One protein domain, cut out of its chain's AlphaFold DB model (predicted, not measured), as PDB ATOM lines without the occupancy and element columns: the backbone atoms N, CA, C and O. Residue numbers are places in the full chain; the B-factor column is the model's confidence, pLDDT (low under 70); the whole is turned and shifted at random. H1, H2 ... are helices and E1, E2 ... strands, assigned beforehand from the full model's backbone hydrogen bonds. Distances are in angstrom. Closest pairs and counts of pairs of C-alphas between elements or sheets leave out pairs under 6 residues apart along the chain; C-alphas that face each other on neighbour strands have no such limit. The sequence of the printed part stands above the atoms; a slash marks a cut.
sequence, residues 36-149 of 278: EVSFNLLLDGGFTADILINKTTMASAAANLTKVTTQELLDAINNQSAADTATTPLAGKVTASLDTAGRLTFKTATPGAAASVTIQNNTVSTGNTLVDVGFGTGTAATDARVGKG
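AT A GLANCE: This is residues 36 to 149 of the 278 residues of the protein "Flagellin_D0/D1 domain-containing protein" of Methylobacterium sp. DM1 (UniProt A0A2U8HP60). A twisted, four-stranded antiparallel sheet, E2 E1 E5 E6, is partly covered on one face by a second layer, in which helix H1 lies side by side with the two-stranded hairpin E3 E4. H1 is over the E2 edge of the sheet, E4 comes nearest to E5, and the long loop of residues 122 to 143 links E5 to E6. The printed part has 114 residues, with one named helix and six named strands in the order E1 E2 H1 E3 E4 E5 E6; the class is mixed, helices and strands, and under half of the residues, 48, are in named elements. The whole is compact, with a radius of gyration of the C-alphas of 13.6 A and spans of 40 by 31 by 27 A.

IN THESE COORDINATES: In the larger sheet, E1 is residues 36 to 43, 22.6 A long, from C-alpha 36 at (31.510, -16.295, -32.638). E2 is residues 48 to 53, 16.3 A; E5 is residues 116 to 121, 16.4 A; E6 is residues 144 to 148, 12.8 A, ending with C-alpha 148 at (7.613, -11.933, -42.953). H1 is residues 70 to 82, 18.1 A, starting with C-alpha 70 at (31.796, -13.091, -47.068). E3 is residues 94 to 98, 13.4 A, and E4 is residues 104 to 108, 13.7 A.

HOW THE PARTS SIT: The sheet E2 E1 E5 E6 is twisted, with C-alphas up to 4.2 A off its best plane; E2 and E6 are its edge strands. E1 and E2 form a hairpin, with N 41 and O 49 2.8 A apart. E1 and E5 are antiparallel at 151 degrees, with N 42 and O 118 2.9 A apart. E5 and E6 form a hairpin, with N 119 and O 145 2.8 A apart. H1 is on this sheet at a height of 9.6 A, over E2 and only just over E1, on which 3 of its C-alphas fall; it runs slantwise to the strands, at 34 degrees to E2 on the local plane. The closest C-alphas of H1 and E2 are those of Ser 81 and Ala 49, 6.3 A apart. The closest of H1 and E3 are those of Asn 78 and Ala 96, 6.0 A apart. E3 and E4 form a hairpin, with N 97 and O 105 2.8 A apart. The closest C-alphas of E4 and E5 are those of Phe 106 and Val 117, 7.2 A apart. E3 and E5 are apart, but only just, at 8.4 A. In H1 every O i to N i+4 pair is within hydrogen-bond range.

THE WHOLE: The two C-alphas farthest apart are those of Thr 66 and Ala 113, 40.6 A. The printed part has no cut. The links E2 to H1, H1 to E3 and E5 to E6 are long. The mean pLDDT of the printed part is 83.4; residue 60, residues 111 to 114, residues 141 to 142 and residue 149 are under 70.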
ATOM      1  N   GLU A  36      32.587 -15.370 -32.322       89.19
ATOM      2  CA  GLU A  36      31.510 -16.295 -32.638       89.19
ATOM      3  C   GLU A  36      30.313 -15.555 -33.230       89.19
ATOM      4  O   GLU A  36      29.978 -14.453 -32.813       89.19
ATOM      5  N   VAL A  37      29.642 -16.164 -34.196       89.19
ATOM      6  CA  VAL A  37      28.299 -15.776 -34.619       89.19
ATOM      7  C   VAL A  37      27.387 -16.927 -34.230       89.19
ATOM      8  O   VAL A  37      27.615 -18.051 -34.664       89.19
ATOM      9  N   SER A  38      26.386 -16.668 -33.396       90.00
ATOM     10  CA  SER A  38      25.462 -17.702 -32.938       90.00
ATOM     11  C   SER A  38      24.030 -17.188 -32.926       90.00
ATOM     12  O   SER A  38      23.721 -16.205 -32.248       90.00
ATOM     13  N   PHE A  39      23.155 -17.840 -33.688       90.56
ATOM     14  CA  PHE A  39      21.731 -17.529 -33.742       90.56
ATOM     15  C   PHE A  39      20.914 -18.756 -34.142       90.56
ATOM     16  O   PHE A  39      21.377 -19.597 -34.905       90.56
ATOM     17  N   ASN A  40      19.675 -18.820 -33.673       90.00
ATOM     18  CA  ASN A  40      18.676 -19.769 -34.128       90.00
ATOM     19  C   ASN A  40      17.873 -19.164 -35.290       90.00
ATOM     20  O   ASN A  40      17.482 -17.990 -35.259       90.00
ATOM     21  N   LEU A  41      17.628 -19.971 -36.317       91.12
ATOM     22  CA  LEU A  41      16.701 -19.686 -37.402       91.12
ATOM     23  C   LEU A  41      15.408 -20.453 -37.171       91.12
ATOM     24  O   LEU A  41      15.426 -21.675 -37.172       91.12
ATOM     25  N   LEU A  42      14.286 -19.747 -37.061       89.44
ATOM     26  CA  LEU A  42      12.965 -20.353 -36.926       89.44
ATOM     27  C   LEU A  42      12.100 -19.980 -38.129       89.44
ATOM     28  O   LEU A  42      11.922 -18.795 -38.426       89.44
ATOM     29  N   LEU A  43      11.543 -20.980 -38.807       89.56
ATOM     30  CA  LEU A  43      10.580 -20.799 -39.891       89.56
ATOM     31  C   LEU A  43       9.146 -21.083 -39.416       89.56
ATOM     32  O   LEU A  43       8.910 -21.637 -38.340       89.56
ATOM     33  N   ASP A  44       8.162 -20.696 -40.228       82.88
ATOM     34  CA  ASP A  44       6.782 -21.144 -40.040       82.88
ATOM     35  C   ASP A  44       6.682 -22.679 -40.101       82.88
ATOM     36  O   ASP A  44       7.470 -23.341 -40.767       82.88
ATOM     37  N   GLY A  45       5.740 -23.268 -39.363       78.19
ATOM     38  CA  GLY A  45       5.616 -24.731 -39.268       78.19
ATOM     39  C   GLY A  45       6.596 -25.402 -38.296       78.19
ATOM     40  O   GLY A  45       6.596 -26.625 -38.197       78.19
ATOM     41  N   GLY A  46       7.384 -24.622 -37.545       83.25
ATOM     42  CA  GLY A  46       8.215 -25.129 -36.448       83.25
ATOM     43  C   GLY A  46       9.566 -25.699 -36.878       83.25
ATOM     44  O   GLY A  46      10.188 -26.414 -36.094       83.25
ATOM     45  N   PHE A  47      10.026 -25.410 -38.098       86.50
ATOM     46  CA  PHE A  47      11.388 -25.755 -38.512       86.50
ATOM     47  C   PHE A  47      12.392 -24.831 -37.825       86.50
ATOM     48  O   PHE A  47      12.205 -23.610 -37.838       86.50
ATOM     49  N   THR A  48      13.450 -25.399 -37.251       88.50
ATOM     50  CA  THR A  48      14.457 -24.636 -36.501       88.50
ATOM     51  C   THR A  48      15.867 -25.148 -36.753       88.50
ATOM     52  O   THR A  48      16.044 -26.359 -36.757       88.50
ATOM     53  N   ALA A  49      16.861 -24.262 -36.857       89.50
ATOM     54  CA  ALA A  49      18.272 -24.654 -36.833       89.50
ATOM     55  C   ALA A  49      19.133 -23.647 -36.074       89.50
ATOM     56  O   ALA A  49      19.054 -22.438 -36.310       89.50
ATOM     57  N   ASP A  50      20.029 -24.169 -35.241       89.00
ATOM     58  CA  ASP A  50      21.083 -23.382 -34.619       89.00
ATOM     59  C   ASP A  50      22.248 -23.201 -35.590       89.00
ATOM     60  O   ASP A  50      22.876 -24.158 -36.042       89.00
ATOM     61  N   ILE A  51      22.555 -21.944 -35.887       90.56
ATOM     62  CA  ILE A  51      23.714 -21.551 -36.672       90.56
ATOM     63  C   ILE A  51      24.792 -21.089 -35.702       90.56
ATOM     64  O   ILE A  51      24.612 -20.116 -34.972       90.56
ATOM     65  N   LEU A  52      25.922 -21.789 -35.696       90.75
ATOM     66  CA  LEU A  52      27.068 -21.533 -34.834       90.75
ATOM     67  C   LEU A  52      28.332 -21.428 -35.677       90.75
ATOM     68  O   LEU A  52      28.886 -22.426 -36.122       90.75
ATOM     69  N   ILE A  53      28.848 -20.224 -35.845       90.56
ATOM     70  CA  ILE A  53      30.012 -19.932 -36.673       90.56
ATOM     71  C   ILE A  53      31.136 -19.394 -35.789       90.56
ATOM     72  O   ILE A  53      31.114 -18.248 -35.349       90.56
ATOM     73  N   ASN A  54      32.137 -20.227 -35.530       89.56
ATOM     74  CA  ASN A  54      33.329 -19.892 -34.760       89.56
ATOM     75  C   ASN A  54      34.553 -20.594 -35.364       89.56
ATOM     76  O   ASN A  54      34.471 -21.219 -36.423       89.56
ATOM     77  N   LYS A  55      35.704 -20.507 -34.691       86.38
ATOM     78  CA  LYS A  55      36.951 -21.135 -35.147       86.38
ATOM     79  C   LYS A  55      36.786 -22.610 -35.536       86.38
ATOM     80  O   LYS A  55      37.358 -23.039 -36.534       86.38
ATOM     81  N   THR A  56      36.029 -23.374 -34.751       85.56
ATOM     82  CA  THR A  56      35.858 -24.818 -34.938       85.56
ATOM     83  C   THR A  56      34.935 -25.112 -36.111       85.56
ATOM     84  O   THR A  56      35.275 -25.909 -36.980       85.56
ATOM     85  N   THR A  57      33.782 -24.448 -36.172       87.50
ATOM     86  CA  THR A  57      32.770 -24.729 -37.197       87.50
ATOM     87  C   THR A  57      33.100 -24.130 -38.564       87.50
ATOM     88  O   THR A  57      32.602 -24.613 -39.575       87.50
ATOM     89  N   MET A  58      33.987 -23.131 -38.620       84.75
ATOM     90  CA  MET A  58      34.514 -22.577 -39.872       84.75
ATOM     91  C   MET A  58      35.658 -23.379 -40.481       84.75
ATOM     92  O   MET A  58      35.996 -23.149 -41.641       84.75
ATOM     93  N   ALA A  59      36.283 -24.291 -39.732       76.88
ATOM     94  CA  ALA A  59      37.478 -24.998 -40.192       76.88
ATOM     95  C   ALA A  59      37.233 -25.846 -41.454       76.88
ATOM     96  O   ALA A  59      38.164 -26.085 -42.218       76.88
ATOM     97  N   SER A  60      35.988 -26.270 -41.693       69.38
ATOM     98  CA  SER A  60      35.572 -26.997 -42.899       69.38
ATOM     99  C   SER A  60      35.176 -26.090 -44.070       69.38
ATOM    100  O   SER A  60      35.091 -26.572 -45.196       69.38
ATOM    101  N   ALA A  61      34.928 -24.802 -43.821       72.56
ATOM    102  CA  ALA A  61      34.342 -23.871 -44.787       72.56
ATOM    103  C   ALA A  61      35.267 -22.707 -45.185       72.56
ATOM    104  O   ALA A  61      34.965 -22.008 -46.146       72.56
ATOM    105  N   ALA A  62      36.383 -22.483 -44.479       78.88
ATOM    106  CA  ALA A  62      37.324 -21.407 -44.784       78.88
ATOM    107  C   ALA A  62      38.780 -21.883 -44.807       78.88
ATOM    108  O   ALA A  62      39.259 -22.524 -43.871       78.88
ATOM    109  N   ALA A  63      39.520 -21.480 -45.845       73.88
ATOM    110  CA  ALA A  63      40.937 -21.825 -45.993       73.88
ATOM    111  C   ALA A  63      41.846 -21.003 -45.058       73.88
ATOM    112  O   ALA A  63      42.944 -21.434 -44.706       73.88
ATOM    113  N   ASN A  64      41.401 -19.808 -44.646       77.88
ATOM    114  CA  ASN A  64      42.139 -18.930 -43.740       77.88
ATOM    115  C   ASN A  64      41.224 -18.264 -42.700       77.88
ATOM    116  O   ASN A  64      40.599 -17.232 -42.949       77.88
ATOM    117  N   LEU A  65      41.242 -18.792 -41.475       77.38
ATOM    118  CA  LEU A  65      40.411 -18.319 -40.360       77.38
ATOM    119  C   LEU A  65      40.755 -16.900 -39.866       77.38
ATOM    120  O   LEU A  65      39.962 -16.285 -39.154       77.38
ATOM    121  N   THR A  66      41.917 -16.353 -40.241       76.69
ATOM    122  CA  THR A  66      42.301 -14.970 -39.896       76.69
ATOM    123  C   THR A  66      41.636 -13.931 -40.802       76.69
ATOM    124  O   THR A  66      41.590 -12.752 -40.449       76.69
ATOM    125  N   LYS A  67      41.111 -14.351 -41.962       74.31
ATOM    126  CA  LYS A  67      40.475 -13.490 -42.969       74.31
ATOM    127  C   LYS A  67      39.341 -14.230 -43.683       74.31
ATOM    128  O   LYS A  67      39.404 -14.413 -44.895       74.31
ATOM    129  N   VAL A  68      38.302 -14.614 -42.941       82.62
ATOM    130  CA  VAL A  68      37.126 -15.263 -43.533       82.62
ATOM    131  C   VAL A  68      36.428 -14.281 -44.472       82.62
ATOM    132  O   VAL A  68      36.118 -13.141 -44.099       82.62
ATOM    133  N   THR A  69      36.223 -14.707 -45.713       85.06
ATOM    134  CA  THR A  69      35.500 -13.950 -46.733       85.06
ATOM    135  C   THR A  69      33.994 -14.008 -46.500       85.06
ATOM    136  O   THR A  69      33.473 -14.857 -45.780       85.06
ATOM    137  N   THR A  70      33.261 -13.093 -47.127       82.56
ATOM    138  CA  THR A  70      31.796 -13.091 -47.068       82.56
ATOM    139  C   THR A  70      31.187 -14.342 -47.680       82.56
ATOM    140  O   THR A  70      30.178 -14.818 -47.172       82.56
ATOM    141  N   GLN A  71      31.803 -14.872 -48.739       84.88
ATOM    142  CA  GLN A  71      31.352 -16.094 -49.390       84.88
ATOM    143  C   GLN A  71      31.576 -17.307 -48.486       84.88
ATOM    144  O   GLN A  71      30.635 -18.049 -48.260       84.88
ATOM    145  N   GLU A  72      32.755 -17.448 -47.871       87.88
ATOM    146  CA  GLU A  72      33.021 -18.547 -46.927       87.88
ATOM    147  C   GLU A  72      32.090 -18.495 -45.706       87.88
ATOM    148  O   GLU A  72      31.621 -19.529 -45.237       87.88
ATOM    149  N   LEU A  73      31.778 -17.296 -45.195       86.44
ATOM    150  CA  LEU A  73      30.796 -17.136 -44.119       86.44
ATOM    151  C   LEU A  73      29.387 -17.549 -44.576       86.44
ATOM    152  O   LEU A  73      28.667 -18.211 -43.830       86.44
ATOM    153  N   LEU A  74      28.992 -17.166 -45.792       89.56
ATOM    154  CA  LEU A  74      27.697 -17.520 -46.366       89.56
ATOM    155  C   LEU A  74      27.574 -19.029 -46.603       89.56
ATOM    156  O   LEU A  74      26.548 -19.624 -46.272       89.56
ATOM    157  N   ASP A  75      28.631 -19.641 -47.130       89.44
ATOM    158  CA  ASP A  75      28.729 -21.076 -47.359       89.44
ATOM    159  C   ASP A  75      28.678 -21.825 -46.028       89.44
ATOM    160  O   ASP A  75      27.937 -22.793 -45.906       89.44
ATOM    161  N   ALA A  76      29.372 -21.351 -44.990       89.94
ATOM    162  CA  ALA A  76      29.313 -21.957 -43.663       89.94
ATOM    163  C   ALA A  76      27.897 -21.917 -43.058       89.94
ATOM    164  O   ALA A  76      27.434 -22.926 -42.526       89.94
ATOM    165  N   ILE A  77      27.184 -20.791 -43.186       90.94
ATOM    166  CA  ILE A  77      25.789 -20.664 -42.731       90.94
ATOM    167  C   ILE A  77      24.876 -21.627 -43.503       90.94
ATOM    168  O   ILE A  77      24.094 -22.354 -42.894       90.94
ATOM    169  N   ASN A  78      24.984 -21.659 -44.835       91.44
ATOM    170  CA  ASN A  78      24.167 -22.534 -45.680       91.44
ATOM    171  C   ASN A  78      24.493 -24.021 -45.481       91.44
ATOM    172  O   ASN A  78      23.597 -24.859 -45.522       91.44
ATOM    173  N   ASN A  79      25.756 -24.365 -45.233       89.62
ATOM    174  CA  ASN A  79      26.161 -25.735 -44.941       89.62
ATOM    175  C   ASN A  79      25.597 -26.202 -43.597       89.62
ATOM    176  O   ASN A  79      25.165 -27.344 -43.497       89.62
ATOM    177  N   GLN A  80      25.549 -25.335 -42.581       89.81
ATOM    178  CA  GLN A  80      24.937 -25.683 -41.295       89.81
ATOM    179  C   GLN A  80      23.425 -25.832 -41.378       89.81
ATOM    180  O   GLN A  80      22.893 -26.793 -40.833       89.81
ATOM    181  N   SER A  81      22.733 -24.948 -42.103       89.50
ATOM    182  CA  SER A  81      21.295 -25.126 -42.321       89.50
ATOM    183  C   SER A  81      20.989 -26.383 -43.143       89.50
ATOM    184  O   SER A  81      19.982 -27.040 -42.897       89.50
ATOM    185  N   ALA A  82      21.851 -26.751 -44.099       88.12
ATOM    186  CA  ALA A  82      21.714 -27.969 -44.897       88.12
ATOM    187  C   ALA A  82      22.056 -29.253 -44.124       88.12
ATOM    188  O   ALA A  82      21.488 -30.304 -44.416       88.12
ATOM    189  N   ALA A  83      22.976 -29.173 -43.160       87.12
ATOM    190  CA  ALA A  83      23.382 -30.286 -42.307       87.12
ATOM    191  C   ALA A  83      22.491 -30.458 -41.065       87.12
ATOM    192  O   ALA A  83      22.763 -31.337 -40.251       87.12
ATOM    193  N   ASP A  84      21.455 -29.632 -40.900       84.75
ATOM    194  CA  ASP A  84      20.529 -29.728 -39.779       84.75
ATOM    195  C   ASP A  84      19.751 -31.053 -39.805       84.75
ATOM    196  O   ASP A  84      19.046 -31.379 -40.764       84.75
ATOM    197  N   THR A  85      19.882 -31.814 -38.720       79.62
ATOM    198  CA  THR A  85      19.226 -33.108 -38.508       79.62
ATOM    199  C   THR A  85      18.229 -33.075 -37.347       79.62
ATOM    200  O   THR A  85      17.929 -34.125 -36.776       79.62
ATOM    201  N   ALA A  86      17.750 -31.893 -36.942       79.44
ATOM    202  CA  ALA A  86      16.710 -31.760 -35.926       79.44
ATOM    203  C   ALA A  86      15.408 -32.484 -36.326       79.44
ATOM    204  O   ALA A  86      15.201 -32.880 -37.474       79.44
ATOM    205  N   THR A  87      14.491 -32.647 -35.366       76.94
ATOM    206  CA  THR A  87      13.184 -33.299 -35.582       76.94
ATOM    207  C   THR A  87      12.325 -32.590 -36.637       76.94
ATOM    208  O   THR A  87      11.508 -33.237 -37.294       76.94
ATOM    209  N   THR A  88      12.530 -31.286 -36.832       81.38
ATOM    210  CA  THR A  88      11.923 -30.449 -37.876       81.38
ATOM    211  C   THR A  88      13.024 -29.713 -38.656       81.38
ATOM    212  O   THR A  88      13.266 -28.527 -38.418       81.38
ATOM    213  N   PRO A  89      13.712 -30.394 -39.592       83.00
ATOM    214  CA  PRO A  89      14.961 -29.894 -40.152       83.00
ATOM    215  C   PRO A  89      14.756 -28.702 -41.093       83.00
ATOM    216  O   PRO A  89      13.821 -28.665 -41.902       83.00
ATOM    217  N   LEU A  90      15.685 -27.752 -41.036       87.94
ATOM    218  CA  LEU A  90      15.735 -26.563 -41.889       87.94
ATOM    219  C   LEU A  90      16.341 -26.825 -43.278       87.94
ATOM    220  O   LEU A  90      16.288 -25.950 -44.153       87.94
ATOM    221  N   ALA A  91      16.901 -28.018 -43.493       88.69
ATOM    222  CA  ALA A  91      17.588 -28.402 -44.718       88.69
ATOM    223  C   ALA A  91      16.705 -28.194 -45.962       88.69
ATOM    224  O   ALA A  91      15.593 -28.713 -46.081       88.69
ATOM    225  N   GLY A  92      17.197 -27.380 -46.901       87.25
ATOM    226  CA  GLY A  92      16.488 -27.037 -48.139       87.25
ATOM    227  C   GLY A  92      15.254 -26.139 -47.963       87.25
ATOM    228  O   GLY A  92      14.545 -25.896 -48.938       87.25
ATOM    229  N   LYS A  93      14.971 -25.638 -46.751       88.56
ATOM    230  CA  LYS A  93      13.830 -24.746 -46.468       88.56
ATOM    231  C   LYS A  93      14.207 -23.274 -46.417       88.56
ATOM    232  O   LYS A  93      13.339 -22.428 -46.625       88.56
ATOM    233  N   VAL A  94      15.478 -22.964 -46.182       90.25
ATOM    234  CA  VAL A  94      15.994 -21.597 -46.141       90.25
ATOM    235  C   VAL A  94      17.336 -21.513 -46.859       90.25
ATOM    236  O   VAL A  94      18.130 -22.450 -46.829       90.25
ATOM    237  N   THR A  95      17.600 -20.380 -47.497       91.50
ATOM    238  CA  THR A  95      18.905 -20.069 -48.081       91.50
ATOM    239  C   THR A  95      19.348 -18.696 -47.605       91.50
ATOM    240  O   THR A  95      18.589 -17.729 -47.698       91.50
ATOM    241  N   ALA A  96      20.569 -18.613 -47.094       91.50
ATOM    242  CA  ALA A  96      21.237 -17.362 -46.794       91.50
ATOM    243  C   ALA A  96      21.850 -16.782 -48.076       91.50
ATOM    244  O   ALA A  96      22.489 -17.495 -48.853       91.50
ATOM    245  N   SER A  97      21.693 -15.476 -48.283       89.75
ATOM    246  CA  SER A  97      22.295 -14.725 -49.390       89.75
ATOM    247  C   SER A  97      22.717 -13.324 -48.952       89.75
ATOM    248  O   SER A  97      22.395 -12.892 -47.846       89.75
ATOM    249  N   LEU A  98      23.406 -12.588 -49.824       87.38
ATOM    250  CA  LEU A  98      23.640 -11.157 -49.637       87.38
ATOM    251  C   LEU A  98      22.718 -10.352 -50.545       87.38
ATOM    252  O   LEU A  98      22.500 -10.730 -51.696       87.38
ATOM    253  N   ASP A  99      22.186  -9.244 -50.037       80.44
ATOM    254  CA  ASP A  99      21.505  -8.271 -50.886       80.44
ATOM    255  C   ASP A  99      22.506  -7.398 -51.664       80.44
ATOM    256  O   ASP A  99      23.726  -7.513 -51.526       80.44
ATOM    257  N   THR A 100      21.988  -6.487 -52.485       75.75
ATOM    258  CA  THR A 100      22.803  -5.566 -53.293       75.75
ATOM    259  C   THR A 100      23.641  -4.590 -52.461       75.75
ATOM    260  O   THR A 100      24.570  -3.990 -52.996       75.75
ATOM    261  N   ALA A 101      23.343  -4.439 -51.168       78.81
ATOM    262  CA  ALA A 101      24.115  -3.649 -50.217       78.81
ATOM    263  C   ALA A 101      25.123  -4.499 -49.414       78.81
ATOM    264  O   ALA A 101      25.826  -3.964 -48.557       78.81
ATOM    265  N   GLY A 102      25.219  -5.808 -49.679       77.38
ATOM    266  CA  GLY A 102      26.118  -6.722 -48.974       77.38
ATOM    267  C   GLY A 102      25.618  -7.151 -47.592       77.38
ATOM    268  O   GLY A 102      26.421  -7.603 -46.770       77.38
ATOM    269  N   ARG A 103      24.315  -7.005 -47.317       81.56
ATOM    270  CA  ARG A 103      23.687  -7.422 -46.055       81.56
ATOM    271  C   ARG A 103      23.246  -8.872 -46.128       81.56
ATOM    272  O   ARG A 103      22.666  -9.291 -47.128       81.56
ATOM    273  N   LEU A 104      23.461  -9.607 -45.040       86.06
ATOM    274  CA  LEU A 104      22.956 -10.966 -44.887       86.06
ATOM    275  C   LEU A 104      21.425 -10.971 -44.926       86.06
ATOM    276  O   LEU A 104      20.765 -10.226 -44.206       86.06
ATOM    277  N   THR A 105      20.863 -11.816 -45.778       87.12
ATOM    278  CA  THR A 105      19.424 -12.023 -45.933       87.12
ATOM    279  C   THR A 105      19.120 -13.513 -45.978       87.12
ATOM    280  O   THR A 105      19.960 -14.311 -46.387       87.12
ATOM    281  N   PHE A 106      17.911 -13.887 -45.571       88.75
ATOM    282  CA  PHE A 106      17.433 -15.266 -45.612       88.75
ATOM    283  C   PHE A 106      16.165 -15.337 -46.450       88.75
ATOM    284  O   PHE A 106      15.260 -14.517 -46.294       88.75
ATOM    285  N   LYS A 107      16.102 -16.333 -47.329       86.00
ATOM    286  CA  LYS A 107      14.957 -16.596 -48.197       86.00
ATOM    287  C   LYS A 107      14.396 -17.976 -47.889       86.00
ATOM    288  O   LYS A 107      15.138 -18.952 -47.919       86.00
ATOM    289  N   THR A 108      13.093 -18.060 -47.630       86.56
ATOM    290  CA  THR A 108      12.391 -19.344 -47.517       86.56
ATOM    291  C   THR A 108      12.212 -19.974 -48.898       86.56
ATOM    292  O   THR A 108      12.000 -19.277 -49.893       86.56
ATOM    293  N   ALA A 109      12.286 -21.302 -48.972       85.12
ATOM    294  CA  ALA A 109      12.075 -22.048 -50.210       85.12
ATOM    295  C   ALA A 109      10.630 -21.912 -50.712       85.12
ATOM    296  O   ALA A 109      10.398 -21.752 -51.911       85.12
ATOM    297  N   THR A 110       9.665 -21.917 -49.788       74.19
ATOM    298  CA  THR A 110       8.253 -21.692 -50.097       74.19
ATOM    299  C   THR A 110       7.926 -20.203 -49.955       74.19
ATOM    300  O   THR A 110       8.071 -19.653 -48.858       74.19
ATOM    301  N   PRO A 111       7.492 -19.523 -51.030       68.69
ATOM    302  CA  PRO A 111       6.970 -18.166 -50.934       68.69
ATOM    303  C   PRO A 111       5.544 -18.175 -50.360       68.69
ATOM    304  O   PRO A 111       4.789 -19.122 -50.559       68.69
ATOM    305  N   GLY A 112       5.143 -17.097 -49.686       66.31
ATOM    306  CA  GLY A 112       3.780 -16.928 -49.174       66.31
ATOM    307  C   GLY A 112       3.701 -15.855 -48.093       66.31
ATOM    308  O   GLY A 112       4.724 -15.469 -47.535       66.31
ATOM    309  N   ALA A 113       2.499 -15.361 -47.784       63.66
ATOM    310  CA  ALA A 113       2.319 -14.398 -46.688       63.66
ATOM    311  C   ALA A 113       2.435 -15.044 -45.293       63.66
ATOM    312  O   ALA A 113       2.828 -14.365 -44.345       63.66
ATOM    313  N   ALA A 114       2.208 -16.358 -45.197       68.94
ATOM    314  CA  ALA A 114       2.476 -17.141 -43.993       68.94
ATOM    315  C   ALA A 114       3.972 -17.449 -43.790       68.94
ATOM    316  O   ALA A 114       4.392 -17.683 -42.656       68.94
ATOM    317  N   ALA A 115       4.779 -17.401 -44.862       81.38
ATOM    318  CA  ALA A 115       6.203 -17.693 -44.780       81.38
ATOM    319  C   ALA A 115       6.883 -16.694 -43.842       81.38
ATOM    320  O   ALA A 115       6.690 -15.476 -43.948       81.38
ATOM    321  N   SER A 116       7.699 -17.186 -42.918       85.38
ATOM    322  CA  SER A 116       8.469 -16.300 -42.052       85.38
ATOM    323  C   SER A 116       9.827 -16.867 -41.714       85.38
ATOM    324  O   SER A 116      10.001 -18.075 -41.678       85.38
ATOM    325  N   VAL A 117      10.774 -15.971 -41.462       89.12
ATOM    326  CA  VAL A 117      12.080 -16.306 -40.902       89.12
ATOM    327  C   VAL A 117      12.264 -15.449 -39.667       89.12
ATOM    328  O   VAL A 117      12.205 -14.224 -39.741       89.12
ATOM    329  N   THR A 118      12.482 -16.090 -38.533       89.19
ATOM    330  CA  THR A 118      12.893 -15.436 -37.298       89.19
ATOM    331  C   THR A 118      14.353 -15.759 -37.062       89.19
ATOM    332  O   THR A 118      14.739 -16.921 -37.100       89.19
ATOM    333  N   ILE A 119      15.152 -14.729 -36.834       90.19
ATOM    334  CA  ILE A 119      16.559 -14.840 -36.469       90.19
ATOM    335  C   ILE A 119      16.644 -14.420 -35.016       90.19
ATOM    336  O   ILE A 119      16.288 -13.286 -34.690       90.19
ATOM    337  N   GLN A 120      17.079 -15.322 -34.153       89.94
ATOM    338  CA  GLN A 120      17.169 -15.078 -32.724       89.94
ATOM    339  C   GLN A 120      18.593 -15.322 -32.260       89.94
ATOM    340  O   GLN A 120      19.119 -16.409 -32.457       89.94
ATOM    341  N   ASN A 121      19.227 -14.325 -31.647       88.38
ATOM    342  CA  ASN A 121      20.584 -14.503 -31.133       88.38
ATOM    343  C   ASN A 121      20.606 -15.593 -30.054       88.38
ATOM    344  O   ASN A 121      19.761 -15.600 -29.157       88.38
ATOM    345  N   ASN A 122      21.576 -16.498 -30.133       87.94
ATOM    346  CA  ASN A 122      21.749 -17.577 -29.166       87.94
ATOM    347  C   ASN A 122      22.693 -17.164 -28.035       87.94
ATOM    348  O   ASN A 122      23.376 -16.138 -28.091       87.94
ATOM    349  N   THR A 123      22.727 -17.980 -26.983       87.06
ATOM    350  CA  THR A 123      23.731 -17.841 -25.926       87.06
ATOM    351  C   THR A 123      25.103 -18.127 -26.513       87.06
ATOM    352  O   THR A 123      25.313 -19.184 -27.102       87.06
ATOM    353  N   VAL A 124      26.035 -17.189 -26.341       87.19
ATOM    354  CA  VAL A 124      27.417 -17.361 -26.796       87.19
ATOM    355  C   VAL A 124      28.088 -18.513 -26.047       87.19
ATOM    356  O   VAL A 124      27.922 -18.664 -24.833       87.19
ATOM    357  N   SER A 125      28.864 -19.317 -26.767       89.50
ATOM    358  CA  SER A 125      29.661 -20.396 -26.185       89.50
ATOM    359  C   SER A 125      30.610 -19.848 -25.116       89.50
ATOM    360  O   SER A 125      31.153 -18.747 -25.240       89.50
ATOM    361  N   THR A 126      30.837 -20.616 -24.050       89.50
ATOM    362  CA  THR A 126      31.693 -20.190 -22.936       89.50
ATOM    363  C   THR A 126      33.086 -19.792 -23.425       89.50
ATOM    364  O   THR A 126      33.771 -20.573 -24.079       89.50
ATOM    365  N   GLY A 127      33.514 -18.572 -23.088       87.38
ATOM    366  CA  GLY A 127      34.816 -18.027 -23.488       87.38
ATOM    367  C   GLY A 127      34.843 -17.357 -24.866       87.38
ATOM    368  O   GLY A 127      35.868 -16.771 -25.217       87.38
ATOM    369  N   ASN A 128      33.735 -17.381 -25.614       89.31
ATOM    370  CA  ASN A 128      33.600 -16.681 -26.886       89.31
ATOM    371  C   ASN A 128      32.883 -15.330 -26.736       89.31
ATOM    372  O   ASN A 128      32.288 -15.007 -25.709       89.31
ATOM    373  N   THR A 129      32.974 -14.503 -27.774       88.38
ATOM    374  CA  THR A 129      32.317 -13.197 -27.882       88.38
ATOM    375  C   THR A 129      31.472 -13.167 -29.148       88.38
ATOM    376  O   THR A 129      31.977 -13.430 -30.241       88.38
ATOM    377  N   LEU A 130      30.186 -12.843 -28.991       86.25
ATOM    378  CA  LEU A 130      29.245 -12.766 -30.103       86.25
ATOM    379  C   LEU A 130      29.595 -11.582 -31.013       86.25
ATOM    380  O   LEU A 130      29.876 -10.481 -30.537       86.25
ATOM    381  N   VAL A 131      29.540 -11.796 -32.322       85.19
ATOM    382  CA  VAL A 131      29.810 -10.782 -33.338       85.19
ATOM    383  C   VAL A 131      28.566 -10.561 -34.196       85.19
ATOM    384  O   VAL A 131      28.020 -11.488 -34.786       85.19
ATOM    385  N   ASP A 132      28.151  -9.302 -34.320       84.25
ATOM    386  CA  ASP A 132      26.927  -8.906 -35.026       84.25
ATOM    387  C   ASP A 132      27.046  -9.064 -36.544       84.25
ATOM    388  O   ASP A 132      27.772  -8.299 -37.166       84.25
ATOM    389  N   VAL A 133      26.324  -9.983 -37.184       79.25
ATOM    390  CA  VAL A 133      26.292 -10.159 -38.658       79.25
ATOM    391  C   VAL A 133      25.201  -9.349 -39.381       79.25
ATOM    392  O   VAL A 133      24.833  -9.660 -40.512       79.25
ATOM    393  N   GLY A 134      24.701  -8.285 -38.756       77.88
ATOM    394  CA  GLY A 134      23.635  -7.423 -39.270       77.88
ATOM    395  C   GLY A 134      22.292  -7.596 -38.556       77.88
ATOM    396  O   GLY A 134      21.301  -7.007 -38.986       77.88
ATOM    397  N   PHE A 135      22.254  -8.369 -37.467       79.12
ATOM    398  CA  PHE A 135      21.053  -8.622 -36.664       79.12
ATOM    399  C   PHE A 135      21.217  -8.223 -35.187       79.12
ATOM    400  O   PHE A 135      20.299  -8.431 -34.400       79.12
ATOM    401  N   GLY A 136      22.303  -7.542 -34.824       78.81
ATOM    402  CA  GLY A 136      22.644  -7.127 -33.464       78.81
ATOM    403  C   GLY A 136      23.348  -8.222 -32.657       78.81
ATOM    404  O   GLY A 136      23.439  -9.369 -33.083       78.81
ATOM    405  N   THR A 137      23.831  -7.859 -31.467       79.69
ATOM    406  CA  THR A 137      24.408  -8.770 -30.456       79.69
ATOM    407  C   THR A 137      23.616  -8.727 -29.144       79.69
ATOM    408  O   THR A 137      24.208  -8.726 -28.064       79.69
ATOM    409  N   GLY A 138      22.291  -8.554 -29.214       73.38
ATOM    410  CA  GLY A 138      21.445  -8.404 -28.030       73.38
ATOM    411  C   GLY A 138      21.379  -9.659 -27.157       73.38
ATOM    412  O   GLY A 138      22.007 -10.680 -27.434       73.38
ATOM    413  N   THR A 139      20.602  -9.575 -26.076       72.50
ATOM    414  CA  THR A 139      20.443 -10.664 -25.106       72.50
ATOM    415  C   THR A 139      19.955 -11.949 -25.781       72.50
ATOM    416  O   THR A 139      18.934 -11.962 -26.478       72.50
ATOM    417  N   ALA A 140      20.684 -13.040 -25.534       70.88
ATOM    418  CA  ALA A 140      20.377 -14.375 -26.031       70.88
ATOM    419  C   ALA A 140      18.907 -14.765 -25.804       70.88
ATOM    420  O   ALA A 140      18.312 -14.415 -24.782       70.88
ATOM    421  N   ALA A 141      18.325 -15.476 -26.769       65.19
ATOM    422  CA  ALA A 141      16.958 -15.997 -26.753       65.19
ATOM    423  C   ALA A 141      15.836 -14.946 -26.581       65.19
ATOM    424  O   ALA A 141      14.672 -15.306 -26.427       65.19
ATOM    425  N   THR A 142      16.135 -13.645 -26.646       66.12
ATOM    426  CA  THR A 142      15.128 -12.569 -26.524       66.12
ATOM    427  C   THR A 142      15.253 -11.514 -27.616       66.12
ATOM    428  O   THR A 142      14.244 -10.949 -28.035       66.12
ATOM    429  N   ASP A 143      16.459 -11.301 -28.148       74.44
ATOM    430  CA  ASP A 143      16.680 -10.467 -29.330       74.44
ATOM    431  C   ASP A 143      16.347 -11.259 -30.605       74.44
ATOM    432  O   ASP A 143      17.181 -11.992 -31.141       74.44
ATOM    433  N   ALA A 144      15.090 -11.150 -31.048       80.62
ATOM    434  CA  ALA A 144      14.569 -11.808 -32.241       80.62
ATOM    435  C   ALA A 144      14.182 -10.788 -33.323       80.62
ATOM    436  O   ALA A 144      13.448  -9.828 -33.074       80.62
ATOM    437  N   ARG A 145      14.629 -11.022 -34.559       84.62
ATOM    438  CA  ARG A 145      14.214 -10.267 -35.748       84.62
ATOM    439  C   ARG A 145      13.394 -11.155 -36.657       84.62
ATOM    440  O   ARG A 145      13.851 -12.217 -37.066       84.62
ATOM    441  N   VAL A 146      12.195 -10.698 -36.998       82.75
ATOM    442  CA  VAL A 146      11.254 -11.466 -37.812       82.75
ATOM    443  C   VAL A 146      11.124 -10.831 -39.190       82.75
ATOM    444  O   VAL A 146      10.646  -9.706 -39.329       82.75
ATOM    445  N   GLY A 147      11.522 -11.577 -40.214       78.06
ATOM    446  CA  GLY A 147      11.142 -11.339 -41.597       78.06
ATOM    447  C   GLY A 147       9.835 -12.064 -41.901       78.06
ATOM    448  O   GLY A 147       9.711 -13.266 -41.666       78.06
ATOM    449  N   LYS A 148       8.844 -11.340 -42.423       75.94
ATOM    450  CA  LYS A 148       7.613 -11.933 -42.953       75.94
ATOM    451  C   LYS A 148       7.648 -11.903 -44.472       75.94
ATOM    452  O   LYS A 148       8.038 -10.897 -45.067       75.94
ATOM    453  N   GLY A 149       7.232 -13.004 -45.083       62.31
ATOM    454  CA  GLY A 149       6.954 -13.057 -46.501       62.31
ATOM    455  C   GLY A 149       5.880 -12.033 -46.843       62.31
ATOM    456  O   GLY A 149       4.895 -11.850 -46.128       62.31
TER     457      GLY A 149